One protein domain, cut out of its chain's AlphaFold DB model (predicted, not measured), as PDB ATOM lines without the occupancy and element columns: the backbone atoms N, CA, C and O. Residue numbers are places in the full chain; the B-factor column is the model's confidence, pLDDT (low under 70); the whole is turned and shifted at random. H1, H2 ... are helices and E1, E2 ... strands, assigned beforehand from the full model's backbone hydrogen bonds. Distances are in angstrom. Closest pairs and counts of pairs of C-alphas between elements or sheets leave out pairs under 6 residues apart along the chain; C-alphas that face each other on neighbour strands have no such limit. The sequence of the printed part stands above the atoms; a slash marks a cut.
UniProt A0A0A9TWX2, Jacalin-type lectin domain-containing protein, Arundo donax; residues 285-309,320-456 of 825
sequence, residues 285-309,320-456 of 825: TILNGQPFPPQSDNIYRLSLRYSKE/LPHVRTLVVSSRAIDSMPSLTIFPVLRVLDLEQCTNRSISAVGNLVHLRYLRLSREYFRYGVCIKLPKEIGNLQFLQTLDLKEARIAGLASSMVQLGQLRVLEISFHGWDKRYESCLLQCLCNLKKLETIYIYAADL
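AT A GLANCE: This is residues 285 to 309 and 320 to 456 of the 825 residues of the protein "Jacalin-type lectin domain-containing protein" of Arundo donax (UniProt A0A0A9TWX2). With little regular structure, the chain winds as a solenoid; each turn adds one strand to a curved parallel wall, E1 E2 E3 E4 E5 E6 E7 E8, and returns mostly through loops on one side, with H1 after E5 and H2 after E7. The 162 printed residues, mixed in class with 60 in named elements, are compact: radius of gyration of the C-alphas 16.0 A, spans 50 by 34 by 23 A.

IN THESE COORDINATES: Find C-alpha 285 at (124.074, 96.201, 84.922), where E1, 285 to 288, begins; E2, 301 to 306, E3, 325 to 328, E4, 347 to 350, and E5, 369 to 373, follow. Next come H1, 387 to 391, E6, 397 to 405, E7, 420 to 425, H2, 431 to 442, 18.2 A long, and E8, 448 to 452, ending at (126.064, 130.189, 90.884).

HOW THE PARTS SIT: At edge strand E1, look for N 287 and O 303 of E2, 2.8 A apart, within hydrogen-bond range. H1 and H2 are not on the twisted sheet. H1 has 0 of 1 O i to N i+4 and 1 of 2 O i to N i+3 pairs within range; H2 has 7 of 8 O i to N i+4.

THE WHOLE: Residues 310 to 319 are not printed; C-alphas 309 and 320 stand 19.2 A apart. Long links include E3 to E4. Residues 294, 307 to 309 and 375 to 380 have pLDDT under 70.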
ATOM      1  N   THR A 285     122.990  96.929  84.265       89.69
ATOM      2  CA  THR A 285     124.074  96.201  84.922       89.69
ATOM      3  C   THR A 285     124.661  97.058  86.046       89.69
ATOM      4  O   THR A 285     125.121  98.177  85.810       89.69
ATOM      5  N   ILE A 286     124.664  96.545  87.279       88.12
ATOM      6  CA  ILE A 286     125.212  97.238  88.456       88.12
ATOM      7  C   ILE A 286     126.503  96.543  88.891       88.12
ATOM      8  O   ILE A 286     126.481  95.384  89.293       88.12
ATOM      9  N   LEU A 287     127.623  97.266  88.864       86.00
ATOM     10  CA  LEU A 287     128.907  96.804  89.385       86.00
ATOM     11  C   LEU A 287     129.150  97.411  90.768       86.00
ATOM     12  O   LEU A 287     129.330  98.620  90.930       86.00
ATOM     13  N   ASN A 288     129.128  96.549  91.782       82.50
ATOM     14  CA  ASN A 288     129.284  96.919  93.187       82.50
ATOM     15  C   ASN A 288     130.261  95.961  93.888       82.50
ATOM     16  O   ASN A 288     129.893  95.250  94.822       82.50
ATOM     17  N   GLY A 289     131.492  95.888  93.373       73.94
ATOM     18  CA  GLY A 289     132.536  94.968  93.839       73.94
ATOM     19  C   GLY A 289     132.356  93.504  93.424       73.94
ATOM     20  O   GLY A 289     133.045  92.650  93.970       73.94
ATOM     21  N   GLN A 290     131.438  93.220  92.497       74.75
ATOM     22  CA  GLN A 290     131.236  91.896  91.900       74.75
ATOM     23  C   GLN A 290     132.007  91.781  90.575       74.75
ATOM     24  O   GLN A 290     132.260  92.819  89.955       74.75
ATOM     25  N   PRO A 291     132.354  90.562  90.114       75.50
ATOM     26  CA  PRO A 291     133.027  90.363  88.835       75.50
ATOM     27  C   PRO A 291     132.241  90.956  87.662       75.50
ATOM     28  O   PRO A 291     131.009  90.938  87.643       75.50
ATOM     29  N   PHE A 292     132.966  91.455  86.662       80.31
ATOM     30  CA  PHE A 292     132.363  91.945  85.428       80.31
ATOM     31  C   PHE A 292     131.660  90.797  84.679       80.31
ATOM     32  O   PHE A 292     132.236  89.709  84.578       80.31
ATOM     33  N   PRO A 293     130.436  90.999  84.155       78.38
ATOM     34  CA  PRO A 293     129.701  89.937  83.476       78.38
ATOM     35  C   PRO A 293     130.445  89.452  82.218       78.38
ATOM     36  O   PRO A 293     130.998  90.269  81.478       78.38
ATOM     37  N   PRO A 294     130.438  88.136  81.936       69.19
ATOM     38  CA  PRO A 294     131.200  87.557  80.831       69.19
ATOM     39  C   PRO A 294     130.681  87.971  79.445       69.19
ATOM     40  O   PRO A 294     131.460  88.025  78.497       69.19
ATOM     41  N   GLN A 295     129.387  88.290  79.314       72.25
ATOM     42  CA  GLN A 295     128.768  88.684  78.046       72.25
ATOM     43  C   GLN A 295     128.566  90.204  77.980       72.25
ATOM     44  O   GLN A 295     127.527  90.739  78.365       72.25
ATOM     45  N   SER A 296     129.581  90.911  77.488       71.19
ATOM     46  CA  SER A 296     129.626  92.377  77.462       71.19
ATOM     47  C   SER A 296     128.724  93.040  76.414       71.19
ATOM     48  O   SER A 296     128.439  94.231  76.529       71.19
ATOM     49  N   ASP A 297     128.266  92.293  75.405       75.25
ATOM     50  CA  ASP A 297     127.485  92.840  74.284       75.25
ATOM     51  C   ASP A 297     126.030  93.170  74.657       75.25
ATOM     52  O   ASP A 297     125.402  94.006  74.016       75.25
ATOM     53  N   ASN A 298     125.508  92.599  75.746       81.44
ATOM     54  CA  ASN A 298     124.136  92.848  76.207       81.44
ATOM     55  C   ASN A 298     124.033  93.988  77.235       81.44
ATOM     56  O   ASN A 298     122.988  94.171  77.859       81.44
ATOM     57  N   ILE A 299     125.106  94.760  77.438       87.12
ATOM     58  CA  ILE A 299     125.116  95.856  78.409       87.12
ATOM     59  C   ILE A 299     124.642  97.143  77.729       87.12
ATOM     60  O   ILE A 299     125.355  97.748  76.928       87.12
ATOM     61  N   TYR A 300     123.448  97.602  78.107       91.25
ATOM     62  CA  TYR A 300     122.877  98.862  77.616       91.25
ATOM     63  C   TYR A 300     123.009 100.013  78.616       91.25
ATOM     64  O   TYR A 300     123.085 101.174  78.217       91.25
ATOM     65  N   ARG A 301     123.031  99.724  79.921       93.56
ATOM     66  CA  ARG A 301     123.116 100.731  80.991       93.56
ATOM     67  C   ARG A 301     123.977 100.197  82.114       93.56
ATOM     68  O   ARG A 301     123.772  99.072  82.560       93.56
ATOM     69  N   LEU A 302     124.919 101.006  82.570       92.06
ATOM     70  CA  LEU A 302     125.950 100.591  83.501       92.06
ATOM     71  C   LEU A 302     126.011 101.539  84.698       92.06
ATOM     72  O   LEU A 302     126.111 102.754  84.537       92.06
ATOM     73  N   SER A 303     125.968 100.972  85.901       91.75
ATOM     74  CA  SER A 303     126.146 101.693  87.165       91.75
ATOM     75  C   SER A 303     127.371 101.161  87.892       91.75
ATOM     76  O   SER A 303     127.396 100.002  88.304       91.75
ATOM     77  N   LEU A 304     128.394 101.997  88.047       89.81
ATOM     78  CA  LEU A 304     129.620 101.692  88.777       89.81
ATOM     79  C   LEU A 304     129.515 102.292  90.180       89.81
ATOM     80  O   LEU A 304     129.695 103.493  90.360       89.81
ATOM     81  N   ARG A 305     129.202 101.472  91.184       86.38
ATOM     82  CA  ARG A 305     129.037 101.937  92.574       86.38
ATOM     83  C   ARG A 305     130.308 101.800  93.392       86.38
ATOM     84  O   ARG A 305     130.621 102.660  94.207       86.38
ATOM     85  N   TYR A 306     131.010 100.694  93.192       80.12
ATOM     86  CA  TYR A 306     132.223 100.367  93.918       80.12
ATOM     87  C   TYR A 306     133.081  99.429  93.077       80.12
ATOM     88  O   TYR A 306     132.575  98.448  92.530       80.12
ATOM     89  N   SER A 307     134.376  99.711  93.024       66.00
ATOM     90  CA  SER A 307     135.375  98.888  92.351       66.00
ATOM     91  C   SER A 307     136.559  98.660  93.283       66.00
ATOM     92  O   SER A 307     137.176  99.601  93.773       66.00
ATOM     93  N   LYS A 308     136.896  97.389  93.514       63.69
ATOM     94  CA  LYS A 308     138.282  97.009  93.815       63.69
ATOM     95  C   LYS A 308     138.994  96.829  92.478       63.69
ATOM     96  O   LYS A 308     138.327  96.473  91.507       63.69
ATOM     97  N   GLU A 309     140.303  97.063  92.415       59.25
ATOM     98  CA  GLU A 309     141.072  97.020  91.156       59.25
ATOM     99  C   GLU A 309     140.857  95.720  90.346       59.25
ATOM    100  O   GLU A 309     140.889  95.754  89.119       59.25
ATOM    101  N   LEU A 320     132.443  98.908  74.393       90.69
ATOM    102  CA  LEU A 320     131.108  98.533  74.855       90.69
ATOM    103  C   LEU A 320     130.078  99.226  73.942       90.69
ATOM    104  O   LEU A 320     129.610 100.326  74.245       90.69
ATOM    105  N   PRO A 321     129.782  98.637  72.766       89.44
ATOM    106  CA  PRO A 321     129.151  99.341  71.649       89.44
ATOM    107  C   PRO A 321     127.677  99.699  71.869       89.44
ATOM    108  O   PRO A 321     127.164 100.541  71.138       89.44
ATOM    109  N   HIS A 322     127.009  99.087  72.848       92.19
ATOM    110  CA  HIS A 322     125.573  99.254  73.090       92.19
ATOM    111  C   HIS A 322     125.235 100.079  74.338       92.19
ATOM    112  O   HIS A 322     124.064 100.407  74.547       92.19
ATOM    113  N   VAL A 323     126.236 100.468  75.134       94.25
ATOM    114  CA  VAL A 323     126.026 101.211  76.382       94.25
ATOM    115  C   VAL A 323     125.562 102.635  76.085       94.25
ATOM    116  O   VAL A 323     126.280 103.438  75.490       94.25
ATOM    117  N   ARG A 324     124.353 102.950  76.552       95.81
ATOM    118  CA  ARG A 324     123.686 104.253  76.451       95.81
ATOM    119  C   ARG A 324     123.732 105.043  77.755       95.81
ATOM    120  O   ARG A 324     123.650 106.264  77.697       95.81
ATOM    121  N   THR A 325     123.915 104.383  78.896       96.75
ATOM    122  CA  THR A 325     123.991 105.055  80.201       96.75
ATOM    123  C   THR A 325     125.181 104.582  81.002       96.75
ATOM    124  O   THR A 325     125.404 103.379  81.127       96.75
ATOM    125  N   LEU A 326     125.903 105.541  81.574       95.81
ATOM    126  CA  LEU A 326     126.987 105.310  82.511       95.81
ATOM    127  C   LEU A 326     126.796 106.228  83.719       95.81
ATOM    128  O   LEU A 326     126.856 107.451  83.593       95.81
ATOM    129  N   VAL A 327     126.589 105.622  84.884       94.75
ATOM    130  CA  VAL A 327     126.577 106.315  86.176       94.75
ATOM    131  C   VAL A 327     127.756 105.810  86.989       94.75
ATOM    132  O   VAL A 327     127.894 104.602  87.180       94.75
ATOM    133  N   VAL A 328     128.609 106.712  87.464       92.81
ATOM    134  CA  VAL A 328     129.795 106.369  88.255       92.81
ATOM    135  C   VAL A 328     129.722 107.080  89.592       92.81
ATOM    136  O   VAL A 328     129.710 108.307  89.656       92.81
ATOM    137  N   SER A 329     129.672 106.293  90.663       89.75
ATOM    138  CA  SER A 329     129.684 106.811  92.024       89.75
ATOM    139  C   SER A 329     131.084 107.251  92.438       89.75
ATOM    140  O   SER A 329     132.091 106.750  91.930       89.75
ATOM    141  N   SER A 330     131.144 108.125  93.442       87.31
ATOM    142  CA  SER A 330     132.381 108.666  94.014       87.31
ATOM    143  C   SER A 330     133.409 107.599  94.393       87.31
ATOM    144  O   SER A 330     134.607 107.838  94.306       87.31
ATOM    145  N   ARG A 331     132.961 106.399  94.775       84.56
ATOM    146  CA  ARG A 331     133.838 105.291  95.186       84.56
ATOM    147  C   ARG A 331     134.403 104.465  94.032       84.56
ATOM    148  O   ARG A 331     135.232 103.597  94.279       84.56
ATOM    149  N   ALA A 332     133.921 104.673  92.811       87.06
ATOM    150  CA  ALA A 332     134.361 103.954  91.617       87.06
ATOM    151  C   ALA A 332     135.042 104.873  90.590       87.06
ATOM    152  O   ALA A 332     135.538 104.392  89.571       87.06
ATOM    153  N   ILE A 333     135.075 106.187  90.847       87.44
ATOM    154  CA  ILE A 333     135.547 107.187  89.887       87.44
ATOM    155  C   ILE A 333     137.007 106.978  89.479       87.44
ATOM    156  O   ILE A 333     137.342 107.125  88.307       87.44
ATOM    157  N   ASP A 334     137.861 106.555  90.412       82.88
ATOM    158  CA  ASP A 334     139.286 106.330  90.150       82.88
ATOM    159  C   ASP A 334     139.549 105.072  89.310       82.88
ATOM    160  O   ASP A 334     140.601 104.946  88.688       82.88
ATOM    161  N   SER A 335     138.590 104.141  89.256       81.88
ATOM    162  CA  SER A 335     138.697 102.905  88.472       81.88
ATOM    163  C   SER A 335     137.874 102.929  87.182       81.88
ATOM    164  O   SER A 335     137.780 101.902  86.506       81.88
ATOM    165  N   MET A 336     137.239 104.054  86.836       85.94
ATOM    166  CA  MET A 336     136.443 104.135  85.612       85.94
ATOM    167  C   MET A 336     137.340 103.998  84.367       85.94
ATOM    168  O   MET A 336     138.448 104.543  84.340       85.94
ATOM    169  N   PRO A 337     136.890 103.309  83.307       84.62
ATOM    170  CA  PRO A 337     137.637 103.244  82.060       84.62
ATOM    171  C   PRO A 337     137.536 104.563  81.282       84.62
ATOM    172  O   PRO A 337     136.727 105.441  81.589       84.62
ATOM    173  N   SER A 338     138.333 104.677  80.218       89.44
ATOM    174  CA  SER A 338     138.222 105.789  79.269       89.44
ATOM    175  C   SER A 338     136.813 105.871  78.676       89.44
ATOM    176  O   SER A 338     136.269 104.861  78.231       89.44
ATOM    177  N   LEU A 339     136.257 107.083  78.568       93.12
ATOM    178  CA  LEU A 339     134.945 107.305  77.946       93.12
ATOM    179  C   LEU A 339     134.902 106.876  76.466       93.12
ATOM    180  O   LEU A 339     133.831 106.591  75.940       93.12
ATOM    181  N   THR A 340     136.059 106.760  75.804       91.00
ATOM    182  CA  THR A 340     136.169 106.339  74.395       91.00
ATOM    183  C   THR A 340     135.624 104.939  74.118       91.00
ATOM    184  O   THR A 340     135.345 104.622  72.965       91.00
ATOM    185  N   ILE A 341     135.462 104.091  75.141       92.12
ATOM    186  CA  ILE A 341     134.914 102.742  74.954       92.12
ATOM    187  C   ILE A 341     133.389 102.740  74.756       92.12
ATOM    188  O   ILE A 341     132.849 101.705  74.368       92.12
ATOM    189  N   PHE A 342     132.702 103.866  74.995       93.75
ATOM    190  CA  PHE A 342     131.238 103.995  74.972       93.75
ATOM    191  C   PHE A 342     130.756 104.874  73.797       93.75
ATOM    192  O   PHE A 342     130.363 106.023  73.996       93.75
ATOM    193  N   PRO A 343     130.760 104.375  72.550       92.50
ATOM    194  CA  PRO A 343     130.518 105.208  71.368       92.50
ATOM    195  C   PRO A 343     129.092 105.769  71.252       92.50
ATOM    196  O   PRO A 343     128.895 106.746  70.541       92.50
ATOM    197  N   VAL A 344     128.092 105.170  71.913       95.81
ATOM    198  CA  VAL A 344     126.660 105.524  71.771       95.81
ATOM    199  C   VAL A 344     126.032 106.054  73.063       95.81
ATOM    200  O   VAL A 344     124.810 105.995  73.239       95.81
ATOM    201  N   LEU A 345     126.862 106.564  73.978       97.19
ATOM    202  CA  LEU A 345     126.414 107.037  75.283       97.19
ATOM    203  C   LEU A 345     125.448 108.227  75.147       97.19
ATOM    204  O   LEU A 345     125.734 109.181  74.431       97.19
ATOM    205  N   ARG A 346     124.318 108.167  75.857       97.62
ATOM    206  CA  ARG A 346     123.267 109.197  75.933       97.62
ATOM    207  C   ARG A 346     123.198 109.866  77.304       97.62
ATOM    208  O   ARG A 346     122.928 111.062  77.364       97.62
ATOM    209  N   VAL A 347     123.452 109.124  78.381       98.31
ATOM    210  CA  VAL A 347     123.434 109.634  79.761       98.31
ATOM    211  C   VAL A 347     124.778 109.355  80.424       98.31
ATOM    212  O   VAL A 347     125.205 108.202  80.514       98.31
ATOM    213  N   LEU A 348     125.422 110.411  80.911       97.88
ATOM    214  CA  LEU A 348     126.652 110.340  81.691       97.88
ATOM    215  C   LEU A 348     126.464 111.088  83.012       97.88
ATOM    216  O   LEU A 348     126.139 112.274  83.009       97.88
ATOM    217  N   ASP A 349     126.682 110.394  84.123       96.19
ATOM    218  CA  ASP A 349     126.627 110.954  85.475       96.19
ATOM    219  C   ASP A 349     127.871 110.524  86.255       96.19
ATOM    220  O   ASP A 349     128.087 109.328  86.472       96.19
ATOM    221  N   LEU A 350     128.710 111.490  86.628       94.94
ATOM    222  CA  LEU A 350     129.973 111.245  87.319       94.94
ATOM    223  C   LEU A 350     130.021 111.986  88.659       94.94
ATOM    224  O   LEU A 350     130.088 113.219  88.706       94.94
ATOM    225  N   GLU A 351     130.073 111.226  89.750       91.44
ATOM    226  CA  GLU A 351     130.296 111.737  91.104       91.44
ATOM    227  C   GLU A 351     131.805 111.832  91.408       91.44
ATOM    228  O   GLU A 351     132.565 110.906  91.134       91.44
ATOM    229  N   GLN A 352     132.245 112.943  92.008       87.56
ATOM    230  CA  GLN A 352     133.655 113.237  92.341       87.56
ATOM    231  C   GLN A 352     134.623 113.193  91.150       87.56
ATOM    232  O   GLN A 352     135.782 112.793  91.271       87.56
ATOM    233  N   CYS A 353     134.163 113.632  89.981       89.56
ATOM    234  CA  CYS A 353     134.959 113.572  88.761       89.56
ATOM    235  C   CYS A 353     136.176 114.518  88.762       89.56
ATOM    236  O   CYS A 353     136.229 115.557  89.430       89.56
ATOM    237  N   THR A 354     137.176 114.154  87.956       88.81
ATOM    238  CA  THR A 354     138.387 114.949  87.720       88.81
ATOM    239  C   THR A 354     138.502 115.347  86.248       88.81
ATOM    240  O   THR A 354     137.820 114.799  85.384       88.81
ATOM    241  N   ASN A 355     139.437 116.247  85.925       88.81
ATOM    242  CA  ASN A 355     139.736 116.591  84.528       88.81
ATOM    243  C   ASN A 355     140.181 115.371  83.700       88.81
ATOM    244  O   ASN A 355     139.961 115.341  82.493       88.81
ATOM    245  N   ARG A 356     140.772 114.346  84.336       88.56
ATOM    246  CA  ARG A 356     141.117 113.087  83.659       88.56
ATOM    247  C   ARG A 356     139.857 112.307  83.288       88.56
ATOM    248  O   ARG A 356     139.745 111.867  82.146       88.56
ATOM    249  N   SER A 357     138.899 112.225  84.214       89.69
ATOM    250  CA  SER A 357     137.618 111.527  84.040       89.69
ATOM    251  C   SER A 357     136.821 112.043  82.834       89.69
ATOM    252  O   SER A 357     136.163 111.259  82.159       89.69
ATOM    253  N   ILE A 358     136.904 113.347  82.538       92.50
ATOM    254  CA  ILE A 358     136.123 113.992  81.466       92.50
ATOM    255  C   ILE A 358     136.919 114.297  80.191       92.50
ATOM    256  O   ILE A 358     136.376 114.886  79.259       92.50
ATOM    257  N   SER A 359     138.193 113.905  80.122       90.62
ATOM    258  CA  SER A 359     139.101 114.258  79.016       90.62
ATOM    259  C   SER A 359     138.586 113.858  77.625       90.62
ATOM    260  O   SER A 359     138.816 114.577  76.660       90.62
ATOM    261  N   ALA A 360     137.845 112.752  77.527       93.06
ATOM    262  CA  ALA A 360     137.280 112.242  76.278       93.06
ATOM    263  C   ALA A 360     135.768 112.501  76.125       93.06
ATOM    264  O   ALA A 360     135.138 111.918  75.244       93.06
ATOM    265  N   VAL A 361     135.161 113.356  76.963       95.31
ATOM    266  CA  VAL A 361     133.704 113.588  76.931       95.31
ATOM    267  C   VAL A 361     133.239 114.148  75.585       95.31
ATOM    268  O   VAL A 361     132.181 113.757  75.112       95.31
ATOM    269  N   GLY A 362     134.051 114.979  74.918       93.62
ATOM    270  CA  GLY A 362     133.733 115.559  73.606       93.62
ATOM    271  C   GLY A 362     133.642 114.546  72.456       93.62
ATOM    272  O   GLY A 362     133.180 114.897  71.374       93.62
ATOM    273  N   ASN A 363     134.038 113.287  72.680       93.94
ATOM    274  CA  ASN A 363     133.886 112.205  71.702       93.94
ATOM    275  C   ASN A 363     132.503 111.536  71.770       93.94
ATOM    276  O   ASN A 363     132.152 110.743  70.897       93.94
ATOM    277  N   LEU A 364     131.709 111.826  72.805       96.25
ATOM    278  CA  LEU A 364     130.412 111.199  73.053       96.25
ATOM    279  C   LEU A 364     129.301 111.909  72.276       96.25
ATOM    280  O   LEU A 364     128.366 112.446  72.854       96.25
ATOM    281  N   VAL A 365     129.386 111.922  70.948       95.69
ATOM    282  CA  VAL A 365     128.508 112.742  70.093       95.69
ATOM    283  C   VAL A 365     127.010 112.452  70.255       95.69
ATOM    284  O   VAL A 365     126.202 113.317  69.951       95.69
ATOM    285  N   HIS A 366     126.620 111.280  70.772       97.00
ATOM    286  CA  HIS A 366     125.223 110.914  71.048       97.00
ATOM    287  C   HIS A 366     124.708 111.341  72.435       97.00
ATOM    288  O   HIS A 366     123.555 111.040  72.768       97.00
ATOM    289  N   LEU A 367     125.534 112.020  73.235       98.25
ATOM    290  CA  LEU A 367     125.206 112.392  74.606       98.25
ATOM    291  C   LEU A 367     124.057 113.404  74.640       98.25
ATOM    292  O   LEU A 367     124.050 114.380  73.898       98.25
ATOM    293  N   ARG A 368     123.089 113.159  75.526       97.81
ATOM    294  CA  ARG A 368     121.887 113.981  75.743       97.81
ATOM    295  C   ARG A 368     121.810 114.536  77.163       97.81
ATOM    296  O   ARG A 368     121.285 115.627  77.360       97.81
ATOM    297  N   TYR A 369     122.372 113.829  78.138       98.38
ATOM    298  CA  TYR A 369     122.447 114.252  79.533       98.38
ATOM    299  C   TYR A 369     123.876 114.098  80.051       98.38
ATOM    300  O   TYR A 369     124.437 113.001  80.004       98.38
ATOM    301  N   LEU A 370     124.439 115.189  80.566       98.06
ATOM    302  CA  LEU A 370     125.736 115.219  81.230       98.06
ATOM    303  C   LEU A 370     125.580 115.828  82.623       98.06
ATOM    304  O   LEU A 370     125.267 117.010  82.732       98.06
ATOM    305  N   ARG A 371     125.850 115.037  83.665       96.62
ATOM    306  CA  ARG A 371     125.993 115.510  85.044       96.62
ATOM    307  C   ARG A 371     127.409 115.277  85.545       96.62
ATOM    308  O   ARG A 371     127.916 114.157  85.489       96.62
ATOM    309  N   LEU A 372     128.025 116.333  86.066       94.62
ATOM    310  CA  LEU A 372     129.332 116.283  86.715       94.62
ATOM    311  C   LEU A 372     129.213 116.846  88.131       94.62
ATOM    312  O   LEU A 372     128.735 117.961  88.329       94.62
ATOM    313  N   SER A 373     129.681 116.087  89.118       90.31
ATOM    314  CA  SER A 373     129.662 116.493  90.523       90.31
ATOM    315  C   SER A 373     131.042 116.368  91.162       90.31
ATOM    316  O   SER A 373     131.830 115.483  90.812       90.31
ATOM    317  N   ARG A 374     131.341 117.274  92.098       84.31
ATOM    318  CA  ARG A 374     132.558 117.304  92.911       84.31
ATOM    319  C   ARG A 374     132.302 117.995  94.254       84.31
ATOM    320  O   ARG A 374     132.468 119.205  94.404       84.31
ATOM    321  N   GLU A 375     131.921 117.210  95.257       67.31
ATOM    322  CA  GLU A 375     131.492 117.738  96.561       67.31
ATOM    323  C   GLU A 375     132.657 118.118  97.498       67.31
ATOM    324  O   GLU A 375     132.472 118.963  98.375       67.31
ATOM    325  N   TYR A 376     133.865 117.547  97.344       61.84
ATOM    326  CA  TYR A 376     134.952 117.773  98.311       61.84
ATOM    327  C   TYR A 376     135.767 119.048  98.033       61.84
ATOM    328  O   TYR A 376     136.465 119.173  97.028       61.84
ATOM    329  N   PHE A 377     135.743 119.967  99.004       55.28
ATOM    330  CA  PHE A 377     136.407 121.283  99.002       55.28
ATOM    331  C   PHE A 377     137.929 121.258  99.205       55.28
ATOM    332  O   PHE A 377     138.558 122.316  99.262       55.28
ATOM    333  N   ARG A 378     138.552 120.082  99.349       43.97
ATOM    334  CA  ARG A 378     140.007 120.035  99.513       43.97
ATOM    335  C   ARG A 378     140.662 120.363  98.169       43.97
ATOM    336  O   ARG A 378     140.390 119.714  97.163       43.97
ATOM    337  N   TYR A 379     141.535 121.369  98.200       51.09
ATOM    338  CA  TYR A 379     142.526 121.737  97.177       51.09
ATOM    339  C   TYR A 379     142.143 122.759  96.094       51.09
ATOM    340  O   TYR A 379     142.951 122.974  95.198       51.09
ATOM    341  N   GLY A 380     140.976 123.418  96.132       59.72
ATOM    342  CA  GLY A 380     140.653 124.456  95.126       59.72
ATOM    343  C   GLY A 380     140.663 123.942  93.673       59.72
ATOM    344  O   GLY A 380     140.781 124.714  92.720       59.72
ATOM    345  N   VAL A 381     140.573 122.622  93.480       70.06
ATOM    346  CA  VAL A 381     140.680 122.006  92.158       70.06
ATOM    347  C   VAL A 381     139.340 122.127  91.455       70.06
ATOM    348  O   VAL A 381     138.335 121.555  91.873       70.06
ATOM    349  N   CYS A 382     139.361 122.856  90.351       83.50
ATOM    350  CA  CYS A 382     138.203 123.111  89.516       83.50
ATOM    351  C   CYS A 382     138.148 122.137  88.339       83.50
ATOM    352  O   CYS A 382     139.184 121.663  87.850       83.50
ATOM    353  N   ILE A 383     136.940 121.899  87.835       88.88
ATOM    354  CA  ILE A 383     136.743 121.168  86.584       88.88
ATOM    355  C   ILE A 383     136.928 122.132  85.406       88.88
ATOM    356  O   ILE A 383     136.319 123.200  85.353       88.88
ATOM    357  N   LYS A 384     137.800 121.768  84.465       91.38
ATOM    358  CA  LYS A 384     138.016 122.482  83.203       91.38
ATOM    359  C   LYS A 384     137.268 121.733  82.112       91.38
ATOM    360  O   LYS A 384     137.639 120.608  81.782       91.38
ATOM    361  N   LEU A 385     136.223 122.352  81.568       92.50
ATOM    362  CA  LEU A 385     135.492 121.767  80.451       92.50
ATOM    363  C   LEU A 385     136.416 121.674  79.222       92.50
ATOM    364  O   LEU A 385     137.103 122.652  78.910       92.50
ATOM    365  N   PRO A 386     136.466 120.519  78.538       92.56
ATOM    366  CA  PRO A 386     137.266 120.366  77.330       92.56
ATOM    367  C   PRO A 386     136.712 121.234  76.198       92.56
ATOM    368  O   PRO A 386     135.511 121.504  76.127       92.56
ATOM    369  N   LYS A 387     137.590 121.664  75.285       90.75
ATOM    370  CA  LYS A 387     137.202 122.506  74.140       90.75
ATOM    371  C   LYS A 387     136.265 121.765  73.189       90.75
ATOM    372  O   LYS A 387     135.469 122.384  72.496       90.75
ATOM    373  N   GLU A 388     136.319 120.447  73.202       94.69
ATOM    374  CA  GLU A 388     135.528 119.533  72.390       94.69
ATOM    375  C   GLU A 388     134.088 119.390  72.910       94.69
ATOM    376  O   GLU A 388     133.293 118.684  72.297       94.69
ATOM    377  N   ILE A 389     133.707 120.056  74.013       94.75
ATOM    378  CA  ILE A 389     132.334 119.996  74.541       94.75
ATOM    379  C   ILE A 389     131.289 120.456  73.512       94.75
ATOM    380  O   ILE A 389     130.189 119.915  73.488       94.75
ATOM    381  N   GLY A 390     131.639 121.386  72.616       94.44
ATOM    382  CA  GLY A 390     130.767 121.833  71.522       94.44
ATOM    383  C   GLY A 390     130.408 120.745  70.502       94.44
ATOM    384  O   GLY A 390     129.411 120.878  69.797       94.44
ATOM    385  N   ASN A 391     131.143 119.624  70.471       96.06
ATOM    386  CA  ASN A 391     130.827 118.480  69.608       96.06
ATOM    387  C   ASN A 391     129.551 117.739  70.046       96.06
ATOM    388  O   ASN A 391     129.006 116.939  69.285       96.06
ATOM    389  N   LEU A 392     129.065 117.980  71.269       96.94
ATOM    390  CA  LEU A 392     127.898 117.311  71.847       96.94
ATOM    391  C   LEU A 392     126.584 117.930  71.351       96.94
ATOM    392  O   LEU A 392     125.778 118.442  72.123       96.94
ATOM    393  N   GLN A 393     126.351 117.890  70.042       95.19
ATOM    394  CA  GLN A 393     125.237 118.599  69.399       95.19
ATOM    395  C   GLN A 393     123.843 118.086  69.803       95.19
ATOM    396  O   GLN A 393     122.866 118.816  69.661       95.19
ATOM    397  N   PHE A 394     123.736 116.862  70.333       96.38
ATOM    398  CA  PHE A 394     122.485 116.304  70.864       96.38
ATOM    399  C   PHE A 394     122.287 116.549  72.368       96.38
ATOM    400  O   PHE A 394     121.294 116.074  72.925       96.38
ATOM    401  N   LEU A 395     123.195 117.273  73.031       97.88
ATOM    402  CA  LEU A 395     123.122 117.505  74.469       97.88
ATOM    403  C   LEU A 395     121.903 118.366  74.813       97.88
ATOM    404  O   LEU A 395     121.767 119.483  74.325       97.88
ATOM    405  N   GLN A 396     121.030 117.845  75.674       96.12
ATOM    406  CA  GLN A 396     119.798 118.493  76.134       96.12
ATOM    407  C   GLN A 396     119.937 119.031  77.562       96.12
ATOM    408  O   GLN A 396     119.353 120.062  77.892       96.12
ATOM    409  N   THR A 397     120.708 118.351  78.415       97.81
ATOM    410  CA  THR A 397     120.969 118.755  79.804       97.81
ATOM    411  C   THR A 397     122.462 118.773  80.096       97.81
ATOM    412  O   THR A 397     123.135 117.750  79.947       97.81
ATOM    413  N   LEU A 398     122.949 119.921  80.566       97.50
ATOM    414  CA  LEU A 398     124.285 120.106  81.114       97.50
ATOM    415  C   LEU A 398     124.165 120.530  82.585       97.50
ATOM    416  O   LEU A 398     123.907 121.696  82.883       97.50
ATOM    417  N   ASP A 399     124.331 119.565  83.489       95.94
ATOM    418  CA  ASP A 399     124.260 119.746  84.940       95.94
ATOM    419  C   ASP A 399     125.668 119.754  85.554       95.94
ATOM    420  O   ASP A 399     126.344 118.731  85.684       95.94
ATOM    421  N   LEU A 400     126.113 120.950  85.921       93.69
ATOM    422  CA  LEU A 400     127.407 121.260  86.519       93.69
ATOM    423  C   LEU A 400     127.233 122.005  87.856       93.69
ATOM    424  O   LEU A 400     128.168 122.666  88.322       93.69
ATOM    425  N   LYS A 401     126.054 121.924  88.495       88.75
ATOM    426  CA  LYS A 401     125.748 122.669  89.737       88.75
ATOM    427  C   LYS A 401     126.626 122.255  90.921       88.75
ATOM    428  O   LYS A 401     126.907 123.052  91.817       88.75
ATOM    429  N   GLU A 402     127.130 121.026  90.887       86.69
ATOM    430  CA  GLU A 402     128.037 120.462  91.890       86.69
ATOM    431  C   GLU A 402     129.497 120.390  91.401       86.69
ATOM    432  O   GLU A 402     130.358 119.923  92.138       86.69
ATOM    433  N   ALA A 403     129.812 120.854  90.184       85.88
ATOM    434  CA  ALA A 403     131.114 120.640  89.539       85.88
ATOM    435  C   ALA A 403     132.210 121.661  89.911       85.88
ATOM    436  O   ALA A 403     133.394 121.354  89.770       85.88
ATOM    437  N   ARG A 404     131.843 122.880  90.346       84.44
ATOM    438  CA  ARG A 404     132.766 124.028  90.535       84.44
ATOM    439  C   ARG A 404     133.718 124.204  89.340       84.44
ATOM    440  O   ARG A 404     134.916 123.910  89.421       84.44
ATOM    441  N   ILE A 405     133.192 124.668  88.212       89.44
ATOM    442  CA  ILE A 405     133.998 124.817  86.999       89.44
ATOM    443  C   ILE A 405     134.941 126.022  87.072       89.44
ATOM    444  O   ILE A 405     134.649 127.035  87.712       89.44
ATOM    445  N   ALA A 406     136.079 125.901  86.391       87.25
ATOM    446  CA  ALA A 406     137.083 126.956  86.246       87.25
ATOM    447  C   ALA A 406     136.760 127.961  85.131       87.25
ATOM    448  O   ALA A 406     137.566 128.844  84.895       87.25
ATOM    449  N   GLY A 407     135.655 127.802  84.404       86.69
ATOM    450  CA  GLY A 407     135.285 128.679  83.295       86.69
ATOM    451  C   GLY A 407     134.478 127.957  82.223       86.69
ATOM    452  O   GLY A 407     134.402 126.726  82.210       86.69
ATOM    453  N   LEU A 408     133.880 128.739  81.326       89.06
ATOM    454  CA  LEU A 408     133.125 128.238  80.178       89.06
ATOM    455  C   LEU A 408     134.054 127.946  78.996       89.06
ATOM    456  O   LEU A 408     135.023 128.670  78.759       89.06
ATOM    457  N   ALA A 409     133.745 126.898  78.233       89.75
ATOM    458  CA  ALA A 409     134.414 126.635  76.966       89.75
ATOM    459  C   ALA A 409     133.716 127.421  75.847       89.75
ATOM    460  O   ALA A 409     132.502 127.322  75.683       89.75
ATOM    461  N   SER A 410     134.486 128.145  75.030       89.69
ATOM    462  CA  SER A 410     133.956 128.974  73.935       89.69
ATOM    463  C   SER A 410     133.203 128.193  72.861       89.69
ATOM    464  O   SER A 410     132.550 128.804  72.034       89.69
ATOM    465  N   SER A 411     133.297 126.864  72.839       93.56
ATOM    466  CA  SER A 411     132.565 125.987  71.924       93.56
ATOM    467  C   SER A 411     131.153 125.633  72.408       93.56
ATOM    468  O   SER A 411     130.372 125.092  71.633       93.56
ATOM    469  N   MET A 412     130.777 125.970  73.651       93.44
ATOM    470  CA  MET A 412     129.441 125.686  74.207       93.44
ATOM    471  C   MET A 412     128.293 126.333  73.415       93.44
ATOM    472  O   MET A 412     127.175 125.826  73.427       93.44
ATOM    473  N   VAL A 413     128.575 127.402  72.668       92.62
ATOM    474  CA  VAL A 413     127.662 128.014  71.685       92.62
ATOM    475  C   VAL A 413     127.127 127.014  70.649       92.62
ATOM    476  O   VAL A 413     126.042 127.213  70.114       92.62
ATOM    477  N   GLN A 414     127.847 125.921  70.381       94.62
ATOM    478  CA  GLN A 414     127.461 124.902  69.398       94.62
ATOM    479  C   GLN A 414     126.405 123.911  69.921       94.62
ATOM    480  O   GLN A 414     125.898 123.096  69.150       94.62
ATOM    481  N   LEU A 415     126.043 123.970  71.208       95.62
ATOM    482  CA  LEU A 415     125.109 123.042  71.858       95.62
ATOM    483  C   LEU A 415     123.637 123.346  71.518       95.62
ATOM    484  O   LEU A 415     122.810 123.532  72.404       95.62
ATOM    485  N   GLY A 416     123.279 123.392  70.234       92.88
ATOM    486  CA  GLY A 416     121.980 123.894  69.759       92.88
ATOM    487  C   GLY A 416     120.726 123.158  70.267       92.88
ATOM    488  O   GLY A 416     119.622 123.679  70.115       92.88
ATOM    489  N   GLN A 417     120.864 121.970  70.869       94.00
ATOM    490  CA  GLN A 417     119.756 121.215  71.479       94.00
ATOM    491  C   GLN A 417     119.637 121.403  73.000       94.00
ATOM    492  O   GLN A 417     118.770 120.780  73.618       94.00
ATOM    493  N   LEU A 418     120.478 122.250  73.604       96.12
ATOM    494  CA  LEU A 418     120.531 122.427  75.050       96.12
ATOM    495  C   LEU A 418     119.274 123.130  75.571       96.12
ATOM    496  O   LEU A 418     118.932 124.228  75.133       96.12
ATOM    497  N   ARG A 419     118.617 122.490  76.540       94.44
ATOM    498  CA  ARG A 419     117.415 122.988  77.225       94.44
ATOM    499  C   ARG A 419     117.694 123.367  78.670       94.44
ATOM    500  O   ARG A 419     117.088 124.292  79.201       94.44
ATOM    501  N   VAL A 420     118.626 122.668  79.306       96.12
ATOM    502  CA  VAL A 420     118.973 122.868  80.712       96.12
ATOM    503  C   VAL A 420     120.459 123.165  80.828       96.12
ATOM    504  O   VAL A 420     121.289 122.343  80.432       96.12
ATOM    505  N   LEU A 421     120.772 124.316  81.415       96.19
ATOM    506  CA  LEU A 421     122.126 124.751  81.724       96.19
ATOM    507  C   LEU A 421     122.224 125.098  83.213       96.19
ATOM    508  O   LEU A 421     121.783 126.164  83.636       96.19
ATOM    509  N   GLU A 422     122.815 124.209  84.008       95.12
ATOM    510  CA  GLU A 422     123.022 124.429  85.442       95.12
ATOM    511  C   GLU A 422     124.522 124.500  85.728       95.12
ATOM    512  O   GLU A 422     125.233 123.515  85.564       95.12
ATOM    513  N   ILE A 423     125.032 125.665  86.127       92.62
ATOM    514  CA  ILE A 423     126.467 125.906  86.291       92.62
ATOM    515  C   ILE A 423     126.778 126.471  87.673       92.62
ATOM    516  O   ILE A 423     126.151 127.412  88.156       92.62
ATOM    517  N   SER A 424     127.832 125.925  88.272       90.50
ATOM    518  CA  SER A 424     128.456 126.426  89.488       90.50
ATOM    519  C   SER A 424     129.925 126.723  89.212       90.50
ATOM    520  O   SER A 424     130.687 125.820  88.859       90.50
ATOM    521  N   PHE A 425     130.327 127.984  89.348       88.88
ATOM    522  CA  PHE A 425     131.707 128.426  89.176       88.88
ATOM    523  C   PHE A 425     132.472 128.352  90.497       88.88
ATOM    524  O   PHE A 425     131.921 128.540  91.583       88.88
ATOM    525  N   HIS A 426     133.776 128.088  90.407       84.88
ATOM    526  CA  HIS A 426     134.661 128.215  91.563       84.88
ATOM    527  C   HIS A 426     134.789 129.670  92.035       84.88
ATOM    528  O   HIS A 426     134.799 129.924  93.237       84.88
ATOM    529  N   GLY A 427     134.909 130.584  91.075       85.75
ATOM    530  CA  GLY A 427     134.940 132.029  91.244       85.75
ATOM    531  C   GLY A 427     134.586 132.684  89.913       85.75
ATOM    532  O   GLY A 427     134.774 132.073  88.852       85.75
ATOM    533  N   TRP A 428     134.028 133.881  89.972       88.19
ATOM    534  CA  TRP A 428     133.583 134.620  88.805       88.19
ATOM    535  C   TRP A 428     134.726 135.437  88.194       88.19
ATOM    536  O   TRP A 428     135.453 136.145  88.885       88.19
ATOM    537  N   ASP A 429     134.882 135.349  86.874       86.94
ATOM    538  CA  ASP A 429     135.888 136.090  86.113       86.94
ATOM    539  C   ASP A 429     135.210 136.756  84.915       86.94
ATOM    540  O   ASP A 429     134.458 136.109  84.180       86.94
ATOM    541  N   LYS A 430     135.512 138.039  84.680       86.50
ATOM    542  CA  LYS A 430     134.957 138.816  83.561       86.50
ATOM    543  C   LYS A 430     135.199 138.162  82.198       86.50
ATOM    544  O   LYS A 430     134.415 138.353  81.273       86.50
ATOM    545  N   ARG A 431     136.249 137.345  82.052       87.94
ATOM    546  CA  ARG A 431     136.533 136.594  80.816       87.94
ATOM    547  C   ARG A 431     135.427 135.605  80.438       87.94
ATOM    548  O   ARG A 431     135.353 135.215  79.277       87.94
ATOM    549  N   TYR A 432     134.576 135.192  81.381       89.00
ATOM    550  CA  TYR A 432     133.453 134.294  81.097       89.00
ATOM    551  C   TYR A 432     132.243 135.023  80.508       89.00
ATOM    552  O   TYR A 432     131.407 134.370  79.886       89.00
ATOM    553  N   GLU A 433     132.153 136.348  80.664       89.88
ATOM    554  CA  GLU A 433     130.990 137.138  80.248       89.88
ATOM    555  C   GLU A 433     130.719 137.002  78.749       89.88
ATOM    556  O   GLU A 433     129.603 136.677  78.355       89.88
ATOM    557  N   SER A 434     131.741 137.166  77.903       88.88
ATOM    558  CA  SER A 434     131.586 137.076  76.445       88.88
ATOM    559  C   SER A 434     131.075 135.703  76.002       88.88
ATOM    560  O   SER A 434     130.147 135.612  75.198       88.88
ATOM    561  N   CYS A 435     131.632 134.633  76.571       89.88
ATOM    562  CA  CYS A 435     131.207 133.266  76.290       89.88
ATOM    563  C   CYS A 435     129.778 133.006  76.782       89.88
ATOM    564  O   CYS A 435     128.994 132.380  76.069       89.88
ATOM    565  N   LEU A 436     129.425 133.483  77.981       91.06
ATOM    566  CA  LEU A 436     128.080 133.334  78.534       91.06
ATOM    567  C   LEU A 436     127.050 134.040  77.649       91.06
ATOM    568  O   LEU A 436     126.069 133.417  77.256       91.06
ATOM    569  N   LEU A 437     127.296 135.299  77.278       91.25
ATOM    570  CA  LEU A 437     126.399 136.075  76.418       91.25
ATOM    571  C   LEU A 437     126.203 135.402  75.054       91.25
ATOM    572  O   LEU A 437     125.071 135.269  74.591       91.25
ATOM    573  N   GLN A 438     127.285 134.911  74.439       89.81
ATOM    574  CA  GLN A 438     127.207 134.157  73.185       89.81
ATOM    575  C   GLN A 438     126.391 132.871  73.333       89.81
ATOM    576  O   GLN A 438     125.618 132.540  72.436       89.81
ATOM    577  N   CYS A 439     126.523 132.149  74.449       90.62
ATOM    578  CA  CYS A 439     125.703 130.967  74.711       90.62
ATOM    579  C   CYS A 439     124.226 131.350  74.849       90.62
ATOM    580  O   CYS A 439     123.388 130.804  74.142       90.62
ATOM    581  N   LEU A 440     123.896 132.331  75.689       89.19
ATOM    582  CA  LEU A 440     122.508 132.753  75.914       89.19
ATOM    583  C   LEU A 440     121.822 133.227  74.623       89.19
ATOM    584  O   LEU A 440     120.670 132.875  74.369       89.19
ATOM    585  N   CYS A 441     122.536 133.971  73.775       87.44
ATOM    586  CA  CYS A 441     121.983 134.481  72.521       87.44
ATOM    587  C   CYS A 441     121.789 133.392  71.456       87.44
ATOM    588  O   CYS A 441     120.832 133.469  70.682       87.44
ATOM    589  N   ASN A 442     122.671 132.390  71.395       90.12
ATOM    590  CA  ASN A 442     122.643 131.364  70.347       90.12
ATOM    591  C   ASN A 442     121.824 130.122  70.723       90.12
ATOM    592  O   ASN A 442     121.261 129.466  69.847       90.12
ATOM    593  N   LEU A 443     121.714 129.801  72.011       92.12
ATOM    594  CA  LEU A 443     121.003 128.620  72.492       92.12
ATOM    595  C   LEU A 443     119.500 128.907  72.632       92.12
ATOM    596  O   LEU A 443     119.003 129.278  73.692       92.12
ATOM    597  N   LYS A 444     118.762 128.729  71.532       89.88
ATOM    598  CA  LYS A 444     117.338 129.106  71.426       89.88
ATOM    599  C   LYS A 444     116.360 128.197  72.181       89.88
ATOM    600  O   LYS A 444     115.231 128.606  72.414       89.88
ATOM    601  N   LYS A 445     116.775 126.982  72.556       92.06
ATOM    602  CA  LYS A 445     115.924 125.985  73.234       92.06
ATOM    603  C   LYS A 445     116.039 126.003  74.766       92.06
ATOM    604  O   LYS A 445     115.514 125.104  75.411       92.06
ATOM    605  N   LEU A 446     116.736 126.980  75.355       93.81
ATOM    606  CA  LEU A 446     116.938 127.034  76.805       93.81
ATOM    607  C   LEU A 446     115.613 127.234  77.558       93.81
ATOM    608  O   LEU A 446     114.908 128.220  77.366       93.81
ATOM    609  N   GLU A 447     115.331 126.301  78.462       94.06
ATOM    610  CA  GLU A 447     114.155 126.262  79.332       94.06
ATOM    611  C   GLU A 447     114.522 126.474  80.803       94.06
ATOM    612  O   GLU A 447     113.712 126.972  81.584       94.06
ATOM    613  N   THR A 448     115.724 126.070  81.221       95.56
ATOM    614  CA  THR A 448     116.205 126.223  82.599       95.56
ATOM    615  C   THR A 448     117.645 126.706  82.606       95.56
ATOM    616  O   THR A 448     118.518 126.084  81.996       95.56
ATOM    617  N   ILE A 449     117.891 127.792  83.335       95.94
ATOM    618  CA  ILE A 449     119.224 128.341  83.566       95.94
ATOM    619  C   ILE A 449     119.432 128.488  85.069       95.94
ATOM    620  O   ILE A 449     118.644 129.144  85.746       95.94
ATOM    621  N   TYR A 450     120.512 127.905  85.574       95.12
ATOM    622  CA  TYR A 450     120.984 128.087  86.943       95.12
ATOM    623  C   TYR A 450     122.445 128.523  86.899       95.12
ATOM    624  O   TYR A 450     123.278 127.834  86.305       95.12
ATOM    625  N   ILE A 451     122.767 129.652  87.525       93.56
ATOM    626  CA  ILE A 451     124.127 130.185  87.602       93.56
ATOM    627  C   ILE A 451     124.455 130.513  89.056       93.56
ATOM    628  O   ILE A 451     123.761 131.288  89.710       93.56
ATOM    629  N   TYR A 452     125.559 129.949  89.540       90.38
ATOM    630  CA  TYR A 452     126.064 130.189  90.884       90.38
ATOM    631  C   TYR A 452     127.566 130.486  90.883       90.38
ATOM    632  O   TYR A 452     128.346 129.767  90.257       90.38
ATOM    633  N   ALA A 453     127.979 131.496  91.648       86.25
ATOM    634  CA  ALA A 453     129.359 131.710  92.090       86.25
ATOM    635  C   ALA A 453     129.343 132.535  93.386       86.25
ATOM    636  O   ALA A 453     128.486 133.398  93.538       86.25
ATOM    637  N   ALA A 454     130.276 132.316  94.314       83.50
ATOM    638  CA  ALA A 454     130.286 133.055  95.587       83.50
ATOM    639  C   ALA A 454     130.483 134.578  95.412       83.50
ATOM    640  O   ALA A 454     130.041 135.370  96.237       83.50
ATOM    641  N   ASP A 455     131.138 134.967  94.324       84.38
ATOM    642  CA  ASP A 455     131.488 136.322  93.901       84.38
ATOM    643  C   ASP A 455     130.828 136.693  92.556       84.38
ATOM    644  O   ASP A 455     131.344 137.521  91.806       84.38
ATOM    645  N   LEU A 456     129.694 136.055  92.231       87.62
ATOM    646  CA  LEU A 456     129.001 136.206  90.949       87.62
ATOM    647  C   LEU A 456     128.675 137.674  90.642       87.62
ATOM    648  O   LEU A 456     128.066 138.364  91.458       87.62
TER     649      LEU A 456